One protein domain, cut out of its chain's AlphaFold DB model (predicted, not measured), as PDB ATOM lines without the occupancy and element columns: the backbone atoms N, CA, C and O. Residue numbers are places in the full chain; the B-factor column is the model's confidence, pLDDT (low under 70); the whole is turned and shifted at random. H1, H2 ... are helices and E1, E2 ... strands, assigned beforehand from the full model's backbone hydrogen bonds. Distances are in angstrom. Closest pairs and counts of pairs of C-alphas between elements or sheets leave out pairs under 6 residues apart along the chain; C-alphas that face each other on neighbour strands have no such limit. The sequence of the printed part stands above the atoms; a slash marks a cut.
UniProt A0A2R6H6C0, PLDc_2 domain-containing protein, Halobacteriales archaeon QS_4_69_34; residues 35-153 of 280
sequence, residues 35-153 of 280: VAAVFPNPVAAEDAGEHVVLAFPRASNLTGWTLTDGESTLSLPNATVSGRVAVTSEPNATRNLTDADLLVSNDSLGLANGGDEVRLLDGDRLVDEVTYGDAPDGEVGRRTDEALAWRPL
ATOM      1  N   VAL A  35      38.577  37.133  -1.872       96.75
ATOM      2  CA  VAL A  35      38.780  36.778  -0.466       96.75
ATOM      3  C   VAL A  35      37.908  37.689   0.394       96.75
ATOM      4  O   VAL A  35      38.107  38.900   0.464       96.75
ATOM      5  N   ALA A  36      36.905  37.106   1.043       96.56
ATOM      6  CA  ALA A  36      35.921  37.840   1.834       96.56
ATOM      7  C   ALA A  36      36.308  37.950   3.316       96.56
ATOM      8  O   ALA A  36      35.914  38.908   3.984       96.56
ATOM      9  N   ALA A  37      37.027  36.961   3.850       96.69
ATOM     10  CA  ALA A  37      37.577  37.011   5.201       96.69
ATOM     11  C   ALA A  37      38.737  36.023   5.390       96.69
ATOM     12  O   ALA A  37      38.820  35.027   4.673       96.69
ATOM     13  N   VAL A  38      39.563  36.267   6.405       97.44
ATOM     14  CA  VAL A  38      40.596  35.344   6.903       97.44
ATOM     15  C   VAL A  38      40.418  35.127   8.406       97.44
ATOM     16  O   VAL A  38      39.973  36.031   9.120       97.44
ATOM     17  N   PHE A  39      40.746  33.929   8.883       96.56
ATOM     18  CA  PHE A  39      40.748  33.577  10.302       96.56
ATOM     19  C   PHE A  39      42.057  32.847  10.648       96.56
ATOM     20  O   PHE A  39      42.053  31.618  10.704       96.56
ATOM     21  N   PRO A  40      43.172  33.595  10.788       96.19
ATOM     22  CA  PRO A  40      44.518  33.032  10.907       96.19
ATOM     23  C   PRO A  40      44.890  32.607  12.330       96.19
ATOM     24  O   PRO A  40      45.578  31.618  12.488       96.19
ATOM     25  N   ASN A  41      44.374  33.289  13.362       95.25
ATOM     26  CA  ASN A  41      44.779  33.080  14.757       95.25
ATOM     27  C   ASN A  41      43.630  32.529  15.636       95.25
ATOM     28  O   ASN A  41      43.080  33.254  16.476       95.25
ATOM     29  N   PRO A  42      43.153  31.282  15.432       92.81
ATOM     30  CA  PRO A  42      42.219  30.637  16.345       92.81
ATOM     31  C   PRO A  42      42.796  30.457  17.753       92.81
ATOM     32  O   PRO A  42      43.918  30.025  17.951       92.81
ATOM     33  N   VAL A  43      41.952  30.622  18.773       90.12
ATOM     34  CA  VAL A  43      42.319  30.340  20.179       90.12
ATOM     35  C   VAL A  43      42.594  28.844  20.437       90.12
ATOM     36  O   VAL A  43      43.132  28.466  21.484       90.12
ATOM     37  N   ALA A  44      42.157  27.968  19.531       88.62
ATOM     38  CA  ALA A  44      42.382  26.536  19.648       88.62
ATOM     39  C   ALA A  44      43.876  26.207  19.493       88.62
ATOM     40  O   ALA A  44      44.614  26.906  18.815       88.62
ATOM     41  N   ALA A  45      44.328  25.134  20.145       88.12
ATOM     42  CA  ALA A  45      45.731  24.729  20.072       88.12
ATOM     43  C   ALA A  45      46.154  24.449  18.623       88.12
ATOM     44  O   ALA A  45      45.373  23.855  17.880       88.12
ATOM     45  N   GLU A  46      47.390  24.824  18.280       88.88
ATOM     46  CA  GLU A  46      47.954  24.682  16.926       88.88
ATOM     47  C   GLU A  46      47.092  25.366  15.848       88.88
ATOM     48  O   GLU A  46      46.976  24.849  14.742       88.88
ATOM     49  N   ASP A  47      46.439  26.480  16.202       91.69
ATOM     50  CA  ASP A  47      45.584  27.261  15.302       91.69
ATOM     51  C   ASP A  47      44.451  26.416  14.684       91.69
ATOM     52  O   ASP A  47      44.013  26.613  13.549       91.69
ATOM     53  N   ALA A  48      43.933  25.449  15.455       92.00
ATOM     54  CA  ALA A  48      42.963  24.507  14.920       92.00
ATOM     55  C   ALA A  48      41.659  25.193  14.478       92.00
ATOM     56  O   ALA A  48      40.969  25.852  15.267       92.00
ATOM     57  N   GLY A  49      41.268  24.969  13.222       92.19
ATOM     58  CA  GLY A  49      40.111  25.625  12.601       92.19
ATOM     59  C   GLY A  49      40.435  26.911  11.836       92.19
ATOM     60  O   GLY A  49      39.512  27.638  11.444       92.19
ATOM     61  N   GLU A  50      41.718  27.177  11.599       94.94
ATOM     62  CA  GLU A  50      42.191  28.170  10.641       94.94
ATOM     63  C   GLU A  50      41.507  27.986   9.271       94.94
ATOM     64  O   GLU A  50      41.303  26.863   8.774       94.94
ATOM     65  N   HIS A  51      41.080  29.101   8.671       95.88
ATOM     66  CA  HIS A  51      40.430  29.082   7.363       95.88
ATOM     67  C   HIS A  51      40.408  30.443   6.657       95.88
ATOM     68  O   HIS A  51      40.479  31.512   7.266       95.88
ATOM     69  N   VAL A  52      40.191  30.390   5.341       97.38
ATOM     70  CA  VAL A  52      39.924  31.557   4.488       97.38
ATOM     71  C   VAL A  52      38.518  31.451   3.915       97.38
ATOM     72  O   VAL A  52      38.139  30.420   3.361       97.38
ATOM     73  N   VAL A  53      37.726  32.518   4.010       97.56
ATOM     74  CA  VAL A  53      36.399  32.587   3.388       97.56
ATOM     75  C   VAL A  53      36.514  33.264   2.032       97.56
ATOM     76  O   VAL A  53      36.802  34.457   1.942       97.56
ATOM     77  N   LEU A  54      36.213  32.517   0.978       97.44
ATOM     78  CA  LEU A  54      36.106  33.017  -0.385       97.44
ATOM     79  C   LEU A  54      34.643  33.314  -0.714       97.44
ATOM     80  O   LEU A  54      33.741  32.577  -0.308       97.44
ATOM     81  N   ALA A  55      34.397  34.377  -1.471       97.31
ATOM     82  CA  ALA A  55      33.080  34.709  -1.990       97.31
ATOM     83  C   ALA A  55      33.066  34.613  -3.514       97.31
ATOM     84  O   ALA A  55      33.934  35.145  -4.201       97.31
ATOM     85  N   PHE A  56      32.035  33.960  -4.038       96.69
ATOM     86  CA  PHE A  56      31.790  33.751  -5.458       96.69
ATOM     87  C   PHE A  56      30.409  34.322  -5.810       96.69
ATOM     88  O   PHE A  56      29.409  33.599  -5.710       96.69
ATOM     89  N   PRO A  57      30.314  35.601  -6.233       95.25
ATOM     90  CA  PRO A  57      29.034  36.246  -6.561       95.25
ATOM     91  C   PRO A  57      28.233  35.520  -7.653       95.25
ATOM     92  O   PRO A  57      27.015  35.657  -7.751       95.25
ATOM     93  N   ARG A  58      28.918  34.732  -8.490       94.44
ATOM     94  CA  ARG A  58      28.338  33.866  -9.521       94.44
ATOM     95  C   ARG A  58      28.999  32.490  -9.473       94.44
ATOM     96  O   ARG A  58      30.135  32.364  -9.016       94.44
ATOM     97  N   ALA A  59      28.300  31.482  -9.995       96.31
ATOM     98  CA  ALA A  59      28.836  30.130 -10.131       96.31
ATOM     99  C   ALA A  59      30.173  30.141 -10.892       96.31
ATOM    100  O   ALA A  59      30.235  30.615 -12.027       96.31
ATOM    101  N   SER A  60      31.224  29.631 -10.251       96.12
ATOM    102  CA  SER A  60      32.606  29.670 -10.736       96.12
ATOM    103  C   SER A  60      33.218  28.275 -10.674       96.12
ATOM    104  O   SER A  60      33.083  27.586  -9.663       96.12
ATOM    105  N   ASN A  61      33.861  27.844 -11.760       95.94
ATOM    106  CA  ASN A  61      34.571  26.570 -11.819       95.94
ATOM    107  C   ASN A  61      35.990  26.753 -11.274       95.94
ATOM    108  O   ASN A  61      36.760  27.514 -11.851       95.94
ATOM    109  N   LEU A  62      36.320  26.032 -10.203       95.69
ATOM    110  CA  LEU A  62      37.596  26.135  -9.496       95.69
ATOM    111  C   LEU A  62      38.691  25.215 -10.056       95.69
ATOM    112  O   LEU A  62      39.737  25.044  -9.436       95.69
ATOM    113  N   THR A  63      38.468  24.569 -11.206       94.69
ATOM    114  CA  THR A  63      39.483  23.699 -11.819       94.69
ATOM    115  C   THR A  63      40.774  24.481 -12.056       94.69
ATOM    116  O   THR A  63      40.791  25.403 -12.865       94.69
ATOM    117  N   GLY A  64      41.861  24.073 -11.396       93.25
ATOM    118  CA  GLY A  64      43.168  24.725 -11.525       93.25
ATOM    119  C   GLY A  64      43.306  26.023 -10.726       93.25
ATOM    120  O   GLY A  64      44.287  26.737 -10.915       93.25
ATOM    121  N   TRP A  65      42.344  26.330  -9.852       97.06
ATOM    122  CA  TRP A  65      42.446  27.457  -8.936       97.06
ATOM    123  C   TRP A  65      43.276  27.081  -7.716       97.06
ATOM    124  O   TRP A  65      43.219  25.944  -7.234       97.06
ATOM    125  N   THR A  66      44.016  28.051  -7.195       95.88
ATOM    126  CA  THR A  66      44.858  27.882  -6.012       95.88
ATOM    127  C   THR A  66      44.698  29.041  -5.038       95.88
ATOM    128  O   THR A  66      44.276  30.140  -5.404       95.88
ATOM    129  N   LEU A  67      45.020  28.769  -3.778       96.50
ATOM    130  CA  LEU A  67      45.109  29.746  -2.701       96.50
ATOM    131  C   LEU A  67      46.508  29.641  -2.086       96.50
ATOM    132  O   LEU A  67      46.968  28.533  -1.828       96.50
ATOM    133  N   THR A  68      47.203  30.754  -1.889       95.19
ATOM    134  CA  THR A  68      48.574  30.762  -1.350       95.19
ATOM    135  C   THR A  68      48.770  31.930  -0.398       95.19
ATOM    136  O   THR A  68      48.173  32.979  -0.616       95.19
ATOM    137  N   ASP A  69      49.576  31.729   0.637       93.62
ATOM    138  CA  ASP A  69      50.055  32.744   1.593       93.62
ATOM    139  C   ASP A  69      51.428  33.335   1.186       93.62
ATOM    140  O   ASP A  69      51.833  34.376   1.689       93.62
ATOM    141  N   GLY A  70      52.102  32.710   0.209       91.25
ATOM    142  CA  GLY A  70      53.469  33.027  -0.223       91.25
ATOM    143  C   GLY A  70      54.455  31.879   0.017       91.25
ATOM    144  O   GLY A  70      55.393  31.687  -0.765       91.25
ATOM    145  N   GLU A  71      54.197  31.060   1.031       91.00
ATOM    146  CA  GLU A  71      55.053  29.980   1.516       91.00
ATOM    147  C   GLU A  71      54.485  28.605   1.148       91.00
ATOM    148  O   GLU A  71      55.215  27.691   0.748       91.00
ATOM    149  N   SER A  72      53.171  28.469   1.265       90.06
ATOM    150  CA  SER A  72      52.371  27.292   0.986       90.06
ATOM    151  C   SER A  72      51.353  27.593  -0.116       90.06
ATOM    152  O   SER A  72      50.895  28.718  -0.316       90.06
ATOM    153  N   THR A  73      51.017  26.585  -0.920       91.44
ATOM    154  CA  THR A  73      50.006  26.718  -1.973       91.44
ATOM    155  C   THR A  73      49.053  25.545  -1.905       91.44
ATOM    156  O   THR A  73      49.450  24.386  -2.014       91.44
ATOM    157  N   LEU A  74      47.778  25.878  -1.781       92.31
ATOM    158  CA  LEU A  74      46.655  24.974  -1.704       92.31
ATOM    159  C   LEU A  74      45.949  24.878  -3.053       92.31
ATOM    160  O   LEU A  74      45.562  25.897  -3.627       92.31
ATOM    161  N   SER A  75      45.699  23.660  -3.536       92.56
ATOM    162  CA  SER A  75      44.825  23.465  -4.700       92.56
ATOM    163  C   SER A  75      43.355  23.455  -4.282       92.56
ATOM    164  O   SER A  75      42.968  22.718  -3.373       92.56
ATOM    165  N   LEU A  76      42.518  24.240  -4.965       92.88
ATOM    166  CA  LEU A  76      41.071  24.180  -4.775       92.88
ATOM    167  C   LEU A  76      40.487  22.960  -5.519       92.88
ATOM    168  O   LEU A  76      40.996  22.562  -6.573       92.88
ATOM    169  N   PRO A  77      39.424  22.329  -4.994       90.56
ATOM    170  CA  PRO A  77      38.846  21.140  -5.605       90.56
ATOM    171  C   PRO A  77      38.223  21.456  -6.966       90.56
ATOM    172  O   PRO A  77      37.647  22.521  -7.179       90.56
ATOM    173  N   ASN A  78      38.264  20.481  -7.875       91.81
ATOM    174  CA  ASN A  78      37.590  20.566  -9.168       91.81
ATOM    175  C   ASN A  78      36.064  20.489  -8.982       91.81
ATOM    176  O   ASN A  78      35.453  19.421  -9.064       91.81
ATOM    177  N   ALA A  79      35.470  21.637  -8.676       92.56
ATOM    178  CA  ALA A  79      34.053  21.818  -8.432       92.56
ATOM    179  C   ALA A  79      33.601  23.198  -8.920       92.56
ATOM    180  O   ALA A  79      34.391  24.130  -9.067       92.56
ATOM    181  N   THR A  80      32.298  23.327  -9.166       95.69
ATOM    182  CA  THR A  80      31.666  24.632  -9.376       95.69
ATOM    183  C   THR A  80      31.021  25.078  -8.074       95.69
ATOM    184  O   THR A  80      30.181  24.356  -7.540       95.69
ATOM    185  N   VAL A  81      31.400  26.255  -7.581       95.81
ATOM    186  CA  VAL A  81      30.884  26.829  -6.329       95.81
ATOM    187  C   VAL A  81      30.251  28.196  -6.569       95.81
ATOM    188  O   VAL A  81      30.535  28.865  -7.564       95.81
ATOM    189  N   SER A  82      29.387  28.619  -5.653       96.12
ATOM    190  CA  SER A  82      28.777  29.951  -5.615       96.12
ATOM    191  C   SER A  82      28.493  30.338  -4.168       96.12
ATOM    192  O   SER A  82      28.301  29.454  -3.338       96.12
ATOM    193  N   GLY A  83      28.381  31.632  -3.874       95.94
ATOM    194  CA  GLY A  83      28.170  32.105  -2.507       95.94
ATOM    195  C   GLY A  83      29.473  32.134  -1.711       95.94
ATOM    196  O   GLY A  83      30.539  32.351  -2.285       95.94
ATOM    197  N   ARG A  84      29.387  31.967  -0.389       97.12
ATOM    198  CA  ARG A  84      30.554  31.979   0.503       97.12
ATOM    199  C   ARG A  84      30.986  30.553   0.811       97.12
ATOM    200  O   ARG A  84      30.159  29.756   1.248       97.12
ATOM    201  N   VAL A  85      32.270  30.270   0.637       97.00
ATOM    202  CA  VAL A  85      32.874  28.979   0.978       97.00
ATOM    203  C   VAL A  85      34.090  29.192   1.871       97.00
ATOM    204  O   VAL A  85      34.884  30.099   1.627       97.00
ATOM    205  N   ALA A  86      34.231  28.382   2.914       97.00
ATOM    206  CA  ALA A  86      35.379  28.404   3.813       97.00
ATOM    207  C   ALA A  86      36.366  27.305   3.424       97.00
ATOM    208  O   ALA A  86      36.047  26.117   3.494       97.00
ATOM    209  N   VAL A  87      37.560  27.707   3.011       95.69
ATOM    210  CA  VAL A  87      38.655  26.816   2.642       95.69
ATOM    211  C   VAL A  87      39.431  26.450   3.898       95.69
ATOM    212  O   VAL A  87      39.905  27.336   4.605       95.69
ATOM    213  N   THR A  88      39.529  25.154   4.191       93.12
ATOM    214  CA  THR A  88      40.160  24.648   5.418       93.12
ATOM    215  C   THR A  88      40.702  23.231   5.215       93.12
ATOM    216  O   THR A  88      40.125  22.438   4.461       93.12
ATOM    217  N   SER A  89      41.787  22.904   5.915       89.44
ATOM    218  CA  SER A  89      42.332  21.545   6.049       89.44
ATOM    219  C   SER A  89      41.718  20.782   7.235       89.44
ATOM    220  O   SER A  89      41.820  19.555   7.307       89.44
ATOM    221  N   GLU A  90      41.010  21.472   8.139       91.44
ATOM    222  CA  GLU A  90      40.499  20.922   9.401       91.44
ATOM    223  C   GLU A  90      38.974  21.072   9.556       91.44
ATOM    224  O   GLU A  90      38.467  21.744  10.459       91.44
ATOM    225  N   PRO A  91      38.168  20.384   8.728       92.44
ATOM    226  CA  PRO A  91      36.723  20.610   8.659       92.44
ATOM    227  C   PRO A  91      35.971  20.386   9.977       92.44
ATOM    228  O   PRO A  91      34.908  20.969  10.186       92.44
ATOM    229  N   ASN A  92      36.482  19.526  10.861       93.25
ATOM    230  CA  ASN A  92      35.850  19.260  12.153       93.25
ATOM    231  C   ASN A  92      36.034  20.419  13.140       93.25
ATOM    232  O   ASN A  92      35.108  20.696  13.899       93.25
ATOM    233  N   ALA A  93      37.191  21.087  13.113       92.06
ATOM    234  CA  ALA A  93      37.447  22.271  13.927       92.06
ATOM    235  C   ALA A  93      36.704  23.491  13.356       92.06
ATOM    236  O   ALA A  93      36.086  24.244  14.102       92.06
ATOM    237  N   THR A  94      36.654  23.614  12.027       93.56
ATOM    238  CA  THR A  94      36.101  24.789  11.330       93.56
ATOM    239  C   THR A  94      34.572  24.845  11.288       93.56
ATOM    240  O   THR A  94      34.001  25.932  11.260       93.56
ATOM    241  N   ARG A  95      33.867  23.702  11.306       92.94
ATOM    242  CA  ARG A  95      32.401  23.638  11.085       92.94
ATOM    243  C   ARG A  95      31.569  24.552  11.991       92.94
ATOM    244  O   ARG A  95      30.509  24.992  11.569       92.94
ATOM    245  N   ASN A  96      32.016  24.800  13.220       90.00
ATOM    246  CA  ASN A  96      31.289  25.633  14.185       90.00
ATOM    247  C   ASN A  96      31.830  27.071  14.268       90.00
ATOM    248  O   ASN A  96      31.391  27.836  15.123       90.00
ATOM    249  N   LEU A  97      32.798  27.422  13.417       91.88
ATOM    250  CA  LEU A  97      33.454  28.729  13.394       91.88
ATOM    251  C   LEU A  97      32.943  29.611  12.248       91.88
ATOM    252  O   LEU A  97      33.200  30.808  12.234       91.88
ATOM    253  N   THR A  98      32.212  29.049  11.285       93.00
ATOM    254  CA  THR A  98      31.739  29.778  10.107       93.00
ATOM    255  C   THR A  98      30.412  29.227   9.604       93.00
ATOM    256  O   THR A  98      30.170  28.024   9.654       93.00
ATOM    257  N   ASP A  99      29.568  30.116   9.079       92.19
ATOM    258  CA  ASP A  99      28.308  29.756   8.416       92.19
ATOM    259  C   ASP A  99      28.497  29.446   6.916       92.19
ATOM    260  O   ASP A  99      27.537  29.119   6.220       92.19
ATOM    261  N   ALA A 100      29.717  29.603   6.388       95.00
ATOM    262  CA  ALA A 100      30.037  29.322   4.990       95.00
ATOM    263  C   ALA A 100      30.161  27.814   4.724       95.00
ATOM    264  O   ALA A 100      30.598  27.046   5.583       95.00
ATOM    265  N   ASP A 101      29.846  27.392   3.497       95.12
ATOM    266  CA  ASP A 101      30.006  25.994   3.098       95.12
ATOM    267  C   ASP A 101      31.489  25.597   3.125       95.12
ATOM    268  O   ASP A 101      32.346  26.301   2.587       95.12
ATOM    269  N   LEU A 102      31.810  24.459   3.745       94.94
ATOM    270  CA  LEU A 102      33.199  24.023   3.867       94.94
ATOM    271  C   LEU A 102      33.726  23.469   2.541       94.94
ATOM    272  O   LEU A 102      33.210  22.482   2.009       94.94
ATOM    273  N   LEU A 103      34.816  24.059   2.064       93.38
ATOM    274  CA  LEU A 103      35.616  23.574   0.952       93.38
ATOM    275  C   LEU A 103      36.866  22.895   1.514       93.38
ATOM    276  O   LEU A 103      37.900  23.523   1.732       93.38
ATOM    277  N   VAL A 104      36.729  21.601   1.798       88.19
ATOM    278  CA  VAL A 104      37.804  20.811   2.402       88.19
ATOM    279  C   VAL A 104      38.902  20.571   1.382       88.19
ATOM    280  O   VAL A 104      38.628  20.099   0.275       88.19
ATOM    281  N   SER A 105      40.136  20.840   1.784       81.69
ATOM    282  CA  SER A 105      41.310  20.477   1.008       81.69
ATOM    283  C   SER A 105      42.248  19.579   1.810       81.69
ATOM    284  O   SER A 105      42.199  19.546   3.037       81.69
ATOM    285  N   ASN A 106      43.049  18.790   1.094       79.00
ATOM    286  CA  ASN A 106      44.005  17.861   1.699       79.00
ATOM    287  C   ASN A 106      45.373  18.504   1.942       79.00
ATOM    288  O   ASN A 106      46.154  17.955   2.716       79.00
ATOM    289  N   ASP A 107      45.662  19.624   1.277       82.25
ATOM    290  CA  ASP A 107      46.837  20.429   1.589       82.25
ATOM    291  C   ASP A 107      46.445  21.485   2.638       82.25
ATOM    292  O   ASP A 107      45.266  21.810   2.808       82.25
ATOM    293  N   SER A 108      47.419  21.996   3.382       76.31
ATOM    294  CA  SER A 108      47.208  23.059   4.365       76.31
ATOM    295  C   SER A 108      47.675  24.392   3.796       76.31
ATOM    296  O   SER A 108      48.759  24.465   3.218       76.31
ATOM    297  N   LEU A 109      46.863  25.426   3.998       80.62
ATOM    298  CA  LEU A 109      47.355  26.797   4.100       80.62
ATOM    299  C   LEU A 109      47.833  26.967   5.552       80.62
ATOM    300  O   LEU A 109      47.247  26.322   6.421       80.62
ATOM    301  N   GLY A 110      48.921  27.693   5.794       86.19
ATOM    302  CA  GLY A 110      49.436  27.907   7.148       86.19
ATOM    303  C   GLY A 110      49.538  29.394   7.404       86.19
ATOM    304  O   GLY A 110      50.614  29.957   7.232       86.19
ATOM    305  N   LEU A 111      48.414  30.006   7.765       93.75
ATOM    306  CA  LEU A 111      48.326  31.446   7.921       93.75
ATOM    307  C   LEU A 111      49.158  31.913   9.124       93.75
ATOM    308  O   LEU A 111      48.950  31.527  10.268       93.75
ATOM    309  N   ALA A 112      50.106  32.808   8.889       95.12
ATOM    310  CA  ALA A 112      50.922  33.384   9.934       95.12
ATOM    311  C   ALA A 112      50.097  34.355  10.787       95.12
ATOM    312  O   ALA A 112      49.575  35.365  10.299       95.12
ATOM    313  N   ASN A 113      50.071  34.112  12.100       95.56
ATOM    314  CA  ASN A 113      49.443  35.012  13.076       95.56
ATOM    315  C   ASN A 113      50.053  36.423  13.048       95.56
ATOM    316  O   ASN A 113      49.352  37.398  13.285       95.56
ATOM    317  N   GLY A 114      51.340  36.551  12.704       95.50
ATOM    318  CA  GLY A 114      52.029  37.845  12.590       95.50
ATOM    319  C   GLY A 114      51.751  38.622  11.294       95.50
ATOM    320  O   GLY A 114      52.223  39.755  11.166       95.50
ATOM    321  N   GLY A 115      51.018  38.025  10.348       96.25
ATOM    322  CA  GLY A 115      50.651  38.625   9.067       96.25
ATOM    323  C   GLY A 115      51.123  37.832   7.854       96.25
ATOM    324  O   GLY A 115      52.241  37.328   7.858       96.25
ATOM    325  N   ASP A 116      50.282  37.805   6.819       96.50
ATOM    326  CA  ASP A 116      50.510  37.120   5.540       96.50
ATOM    327  C   ASP A 116      49.877  37.857   4.356       96.50
ATOM    328  O   ASP A 116      49.091  38.804   4.502       96.50
ATOM    329  N   GLU A 117      50.201  37.366   3.158       95.88
ATOM    330  CA  GLU A 117      49.621  37.780   1.889       95.88
ATOM    331  C   GLU A 117      48.843  36.631   1.226       95.88
ATOM    332  O   GLU A 117      49.393  35.784   0.528       95.88
ATOM    333  N   VAL A 118      47.521  36.628   1.387       96.81
ATOM    334  CA  VAL A 118      46.650  35.587   0.832       96.81
ATOM    335  C   VAL A 118      46.235  35.943  -0.593       96.81
ATOM    336  O   VAL A 118      45.475  36.889  -0.814       96.81
ATOM    337  N   ARG A 119      46.672  35.140  -1.563       97.44
ATOM    338  CA  ARG A 119      46.381  35.293  -2.996       97.44
ATOM    339  C   ARG A 119      45.514  34.159  -3.520       97.44
ATOM    340  O   ARG A 119      45.845  32.984  -3.370       97.44
ATOM    341  N   LEU A 120      44.434  34.525  -4.205       97.56
ATOM    342  CA  LEU A 120      43.570  33.621  -4.960       97.56
ATOM    343  C   LEU A 120      43.966  33.662  -6.438       97.56
ATOM    344  O   LEU A 120      43.942  34.732  -7.051       97.56
ATOM    345  N   LEU A 121      44.294  32.513  -7.027       98.00
ATOM    346  CA  LEU A 121      44.716  32.414  -8.424       98.00
ATOM    347  C   LEU A 121      43.832  31.462  -9.235       98.00
ATOM    348  O   LEU A 121      43.313  30.473  -8.725       98.00
ATOM    349  N   ASP A 122      43.699  31.767 -10.524       96.81
ATOM    350  CA  ASP A 122      43.095  30.936 -11.568       96.81
ATOM    351  C   ASP A 122      44.194  30.589 -12.581       96.81
ATOM    352  O   ASP A 122      44.522  31.393 -13.463       96.81
ATOM    353  N   GLY A 123      44.849  29.439 -12.393       94.44
ATOM    354  CA  GLY A 123      46.144  29.174 -13.018       94.44
ATOM    355  C   GLY A 123      47.177  30.224 -12.592       94.44
ATOM    356  O   GLY A 123      47.392  30.435 -11.404       94.44
ATOM    357  N   ASP A 124      47.779  30.923 -13.556       93.81
ATOM    358  CA  ASP A 124      48.756  31.995 -13.293       93.81
ATOM    359  C   ASP A 124      48.108  33.383 -13.112       93.81
ATOM    360  O   ASP A 124      48.796  34.385 -12.905       93.81
ATOM    361  N   ARG A 125      46.780  33.488 -13.251       96.62
ATOM    362  CA  ARG A 125      46.070  34.767 -13.171       96.62
ATOM    363  C   ARG A 125      45.680  35.058 -11.727       96.62
ATOM    364  O   ARG A 125      44.831  34.362 -11.176       96.62
ATOM    365  N   LEU A 126      46.209  36.145 -11.166       97.44
ATOM    366  CA  LEU A 126      45.730  36.683  -9.894       97.44
ATOM    367  C   LEU A 126      44.252  37.084 -10.022       97.44
ATOM    368  O   LEU A 126      43.873  37.851 -10.914       97.44
ATOM    369  N   VAL A 127      43.417  36.513  -9.158       97.25
ATOM    370  CA  VAL A 127      41.983  36.800  -9.065       97.25
ATOM    371  C   VAL A 127      41.739  37.877  -8.019       97.25
ATOM    372  O   VAL A 127      41.072  38.862  -8.321       97.25
ATOM    373  N   ASP A 128      42.288  37.684  -6.821       96.50
ATOM    374  CA  ASP A 128      42.195  38.625  -5.709       96.50
ATOM    375  C   ASP A 128      43.324  38.380  -4.702       96.50
ATOM    376  O   ASP A 128      43.925  37.303  -4.676       96.50
ATOM    377  N   GLU A 129      43.593  39.383  -3.873       95.50
ATOM    378  CA  GLU A 129      44.651  39.373  -2.867       95.50
ATOM    379  C   GLU A 129      44.201  40.131  -1.619       95.50
ATOM    380  O   GLU A 129      43.573  41.188  -1.714       95.50
ATOM    381  N   VAL A 130      44.522  39.609  -0.439       95.38
ATOM    382  CA  VAL A 130      44.420  40.349   0.822       95.38
ATOM    383  C   VAL A 130      45.713  40.204   1.603       95.38
ATOM    384  O   VAL A 130      46.272  39.116   1.702       95.38
ATOM    385  N   THR A 131      46.160  41.300   2.198       95.62
ATOM    386  CA  THR A 131      47.305  41.307   3.109       95.62
ATOM    387  C   THR A 131      46.828  41.701   4.492       95.62
ATOM    388  O   THR A 131      45.959  42.568   4.635       95.62
ATOM    389  N   TYR A 132      47.414  41.093   5.513       95.44
ATOM    390  CA  TYR A 132      47.155  41.462   6.893       95.44
ATOM    391  C   TYR A 132      48.437  41.418   7.728       95.44
ATOM    392  O   TYR A 132      49.431  40.826   7.324       95.44
ATOM    393  N   GLY A 133      48.438  42.147   8.846       95.31
ATOM    394  CA  GLY A 133      49.552  42.182   9.797       95.31
ATOM    395  C   GLY A 133      49.286  41.272  10.992       95.31
ATOM    396  O   GLY A 133      48.668  40.229  10.845       95.31
ATOM    397  N   ASP A 134      49.687  41.706  12.180       95.81
ATOM    398  CA  ASP A 134      49.408  40.985  13.425       95.81
ATOM    399  C   ASP A 134      47.896  40.745  13.598       95.81
ATOM    400  O   ASP A 134      47.106  41.693  13.679       95.81
ATOM    401  N   ALA A 135      47.497  39.477  13.570       95.50
ATOM    402  CA  ALA A 135      46.115  39.039  13.630       95.50
ATOM    403  C   ALA A 135      45.705  38.771  15.084       95.50
ATOM    404  O   ALA A 135      46.331  37.936  15.744       95.50
ATOM    405  N   PRO A 136      44.649  39.424  15.599       93.69
ATOM    406  CA  PRO A 136      44.231  39.225  16.981       93.69
ATOM    407  C   PRO A 136      43.685  37.815  17.244       93.69
ATOM    408  O   PRO A 136      42.989  37.234  16.406       93.69
ATOM    409  N   ASP A 137      43.955  37.301  18.445       91.06
ATOM    410  CA  ASP A 137      43.466  36.004  18.916       91.06
ATOM    411  C   ASP A 137      41.938  35.900  18.790       91.06
ATOM    412  O   ASP A 137      41.177  36.655  19.399       91.06
ATOM    413  N   GLY A 138      41.467  34.906  18.041       90.75
ATOM    414  CA  GLY A 138      40.045  34.596  17.927       90.75
ATOM    415  C   GLY A 138      39.223  35.635  17.162       90.75
ATOM    416  O   GLY A 138      37.991  35.608  17.252       90.75
ATOM    417  N   GLU A 139      39.858  36.511  16.382       94.25
ATOM    418  CA  GLU A 139      39.167  37.482  15.536       94.25
ATOM    419  C   GLU A 139      39.176  37.093  14.056       94.25
ATOM    420  O   GLU A 139      40.155  36.586  13.513       94.25
ATOM    421  N   VAL A 140      38.061  37.361  13.374       95.25
ATOM    422  CA  VAL A 140      37.932  37.199  11.923       95.25
ATOM    423  C   VAL A 140      38.201  38.528  11.228       95.25
ATOM    424  O   VAL A 140      37.515  39.523  11.474       95.25
ATOM    425  N   GLY A 141      39.183  38.541  10.330       96.19
ATOM    426  CA  GLY A 141      39.516  39.690   9.500       96.19
ATOM    427  C   GLY A 141      38.590  39.727   8.296       96.19
ATOM    428  O   GLY A 141      38.778  38.969   7.346       96.19
ATOM    429  N   ARG A 142      37.558  40.574   8.328       94.88
ATOM    430  CA  ARG A 142      36.590  40.712   7.228       94.88
ATOM    431  C   ARG A 142      37.020  41.820   6.284       94.88
ATOM    432  O   ARG A 142      37.358  42.909   6.738       94.88
ATOM    433  N   ARG A 143      36.979  41.558   4.979       92.81
ATOM    434  CA  ARG A 143      37.310  42.565   3.969       92.81
ATOM    435  C   ARG A 143      36.324  43.735   4.026       92.81
ATOM    436  O   ARG A 143      35.116  43.520   4.054       92.81
ATOM    437  N   THR A 144      36.864  44.948   3.992       89.12
ATOM    438  CA  THR A 144      36.153  46.209   3.758       89.12
ATOM    439  C   THR A 144      36.767  46.919   2.546       89.12
ATOM    440  O   THR A 144      37.679  46.391   1.907       89.12
ATOM    441  N   ASP A 145      36.282  48.118   2.224       79.81
ATOM    442  CA  ASP A 145      36.772  48.911   1.088       79.81
ATOM    443  C   ASP A 145      38.240  49.355   1.240       79.81
ATOM    444  O   ASP A 145      38.907  49.648   0.248       79.81
ATOM    445  N   GLU A 146      38.746  49.422   2.475       75.69
ATOM    446  CA  GLU A 146      40.063  49.991   2.789       75.69
ATOM    447  C   GLU A 146      41.079  48.937   3.257       75.69
ATOM    448  O   GLU A 146      42.265  49.062   2.954       75.69
ATOM    449  N   ALA A 147      40.640  47.921   4.013       85.38
ATOM    450  CA  ALA A 147      41.508  46.918   4.638       85.38
ATOM    451  C   ALA A 147      40.701  45.704   5.149       85.38
ATOM    452  O   ALA A 147      39.526  45.531   4.828       85.38
ATOM    453  N   LEU A 148      41.318  44.867   5.988       93.25
ATOM    454  CA  LEU A 148      40.577  43.948   6.850       93.25
ATOM    455  C   LEU A 148      40.130  44.659   8.133       93.25
ATOM    456  O   LEU A 148      40.936  45.277   8.826       93.25
ATOM    457  N   ALA A 149      38.852  44.527   8.470       93.44
ATOM    458  CA  ALA A 149      38.313  44.881   9.772       93.44
ATOM    459  C   ALA A 149      38.220  43.625  10.643       93.44
ATOM    460  O   ALA A 149      37.445  42.708  10.348       93.44
ATOM    461  N   TRP A 150      39.001  43.600  11.719       93.62
ATOM    462  CA  TRP A 150      38.989  42.520  12.697       93.62
ATOM    463  C   TRP A 150      37.791  42.638  13.633       93.62
ATOM    464  O   TRP A 150      37.407  43.738  14.045       93.62
ATOM    465  N   ARG A 151      37.146  41.502  13.903       90.62
ATOM    466  CA  ARG A 151      36.049  41.395  14.867       90.62
ATOM    467  C   ARG A 151      36.117  40.052  15.582       90.62
ATOM    468  O   ARG A 151      36.373  39.050  14.907       90.62
ATOM    469  N   PRO A 152      35.765  39.984  16.876       89.62
ATOM    470  CA  PRO A 152      35.660  38.718  17.587       89.62
ATOM    471  C   PRO A 152      34.772  37.718  16.854       89.62
ATOM    472  O   PRO A 152      33.665  38.043  16.401       89.62
ATOM    473  N   LEU A 153      35.245  36.479  16.747       87.56
ATOM    474  CA  LEU A 153      34.459  35.409  16.162       87.56
ATOM    475  C   LEU A 153      33.182  35.185  16.988       87.56
ATOM    476  O   LEU A 153      33.216  35.061  18.213       87.56
TER     477      LEU A 153
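What this domain is: This is residues 35 to 153 of the 280 residues of the protein "PLDc_2 domain-containing protein" of Halobacteriales archaeon QS_4_69_34 (UniProt A0A2R6H6C0). Two sheets face each other as a sandwich in which the smaller sheet, E4, E3, E7 and E8, covers part of a strongly twisted larger sheet, E6, E5, E2, E1, E9 and E10. A short helix, H1, is over E5 of the larger sheet, and the chain passes from one sheet to the other at the links E2 to E3, E4 to E5, E6 to E7 and E8 to E9. The printed part has 119 residues, with one named helix and ten named strands in the order E1 E2 E3 E4 E5 H1 E6 E7 E8 E9 E10, and its class is mostly strand. The larger sheet, in the order E6 E5 E2 E1 E9 E10, is mixed, and the smaller one, in the order E4 E3 E7 E8, is antiparallel throughout. The whole is compact and rounded, with a radius of gyration of the C-alphas of 13.0 A and spans of 33 by 32 by 26 A.

How they stand to each other: E1, residues 35 to 39, and E2, residues 51 to 61, form a hairpin, antiparallel at 159 degrees; N 36 and O 53 are 2.8 A apart, within hydrogen-bond range. E2 bends by 113 degrees at residue 58. E3, residues 65 to 68, and E4, residues 73 to 75, form a hairpin in the other sheet, with N 74 and O 67 2.8 A apart. E5, residues 80 to 88, is the antiparallel neighbour of E2, with N 54 and O 85 2.8 A apart, and it bends by 110 degrees at residue 83. H1, residues 91 to 94, is on this sheet and over E5, at a height over the sheet of 8.2 A; it is too short for any O i to N i+4 pair. E6, residues 101 to 104, is an edge strand parallel to E5 at 61 degrees, with N 103 and O 86 2.8 A apart. E5, H1 and E6 make a strand-helix-strand unit, two parallel neighbour strands with a helix between them, and its crossover is right-handed. E7, residues 117 to 122, is antiparallel to E3, with N 119 and O 68 2.8 A apart. E7 forms a hairpin with E8, residues 125 to 131, an edge strand, with N 118 and O 130 2.8 A apart. E9, residues 139 to 143, is antiparallel to E1 at 168 degrees, with N 141 and O 38 2.9 A apart. It forms a hairpin with E10, residues 148 to 152, with N 140 and O 151 2.8 A apart. Across the sandwich, two sheets face to face, the strands of the one stand at 37 degrees to those of the other, and the parts that face each other are 10.2 A centre to centre. The closest C-alphas of E1 and E8 are those of Val 35 and Asp 128, 6.5 A apart. E8 and E10 are apart, but only just, at 8.0 A.

Where its parts are: E1 begins at C-alpha 35, (38.780, 36.778, -0.466), and is 11.4 A long. E2 is the longest strand by residues and spans 20.2 A. E5 spans 17.1 A, E7 16.4 A and E8 17.6 A. E8 ends at C-alpha 131, (47.305, 41.307, 3.109). E9 spans 12.8 A and E10 12.9 A, and E10 ends at C-alpha 152, (35.660, 38.718, 17.587). E3, E4, H1 and E6 are shorter, at 10.3, 6.7, 5.0 and 9.4 A.

The domain as a whole: The two C-alphas farthest apart are those of Ala 45 and Arg 58, at 35.5 A. The printed part has no cut. The links E1 to E2 and E6 to E7 are long; the latter, residues 105 to 116, has no named element. The mean pLDDT of the printed part is 93.2, and no printed residue is under 70.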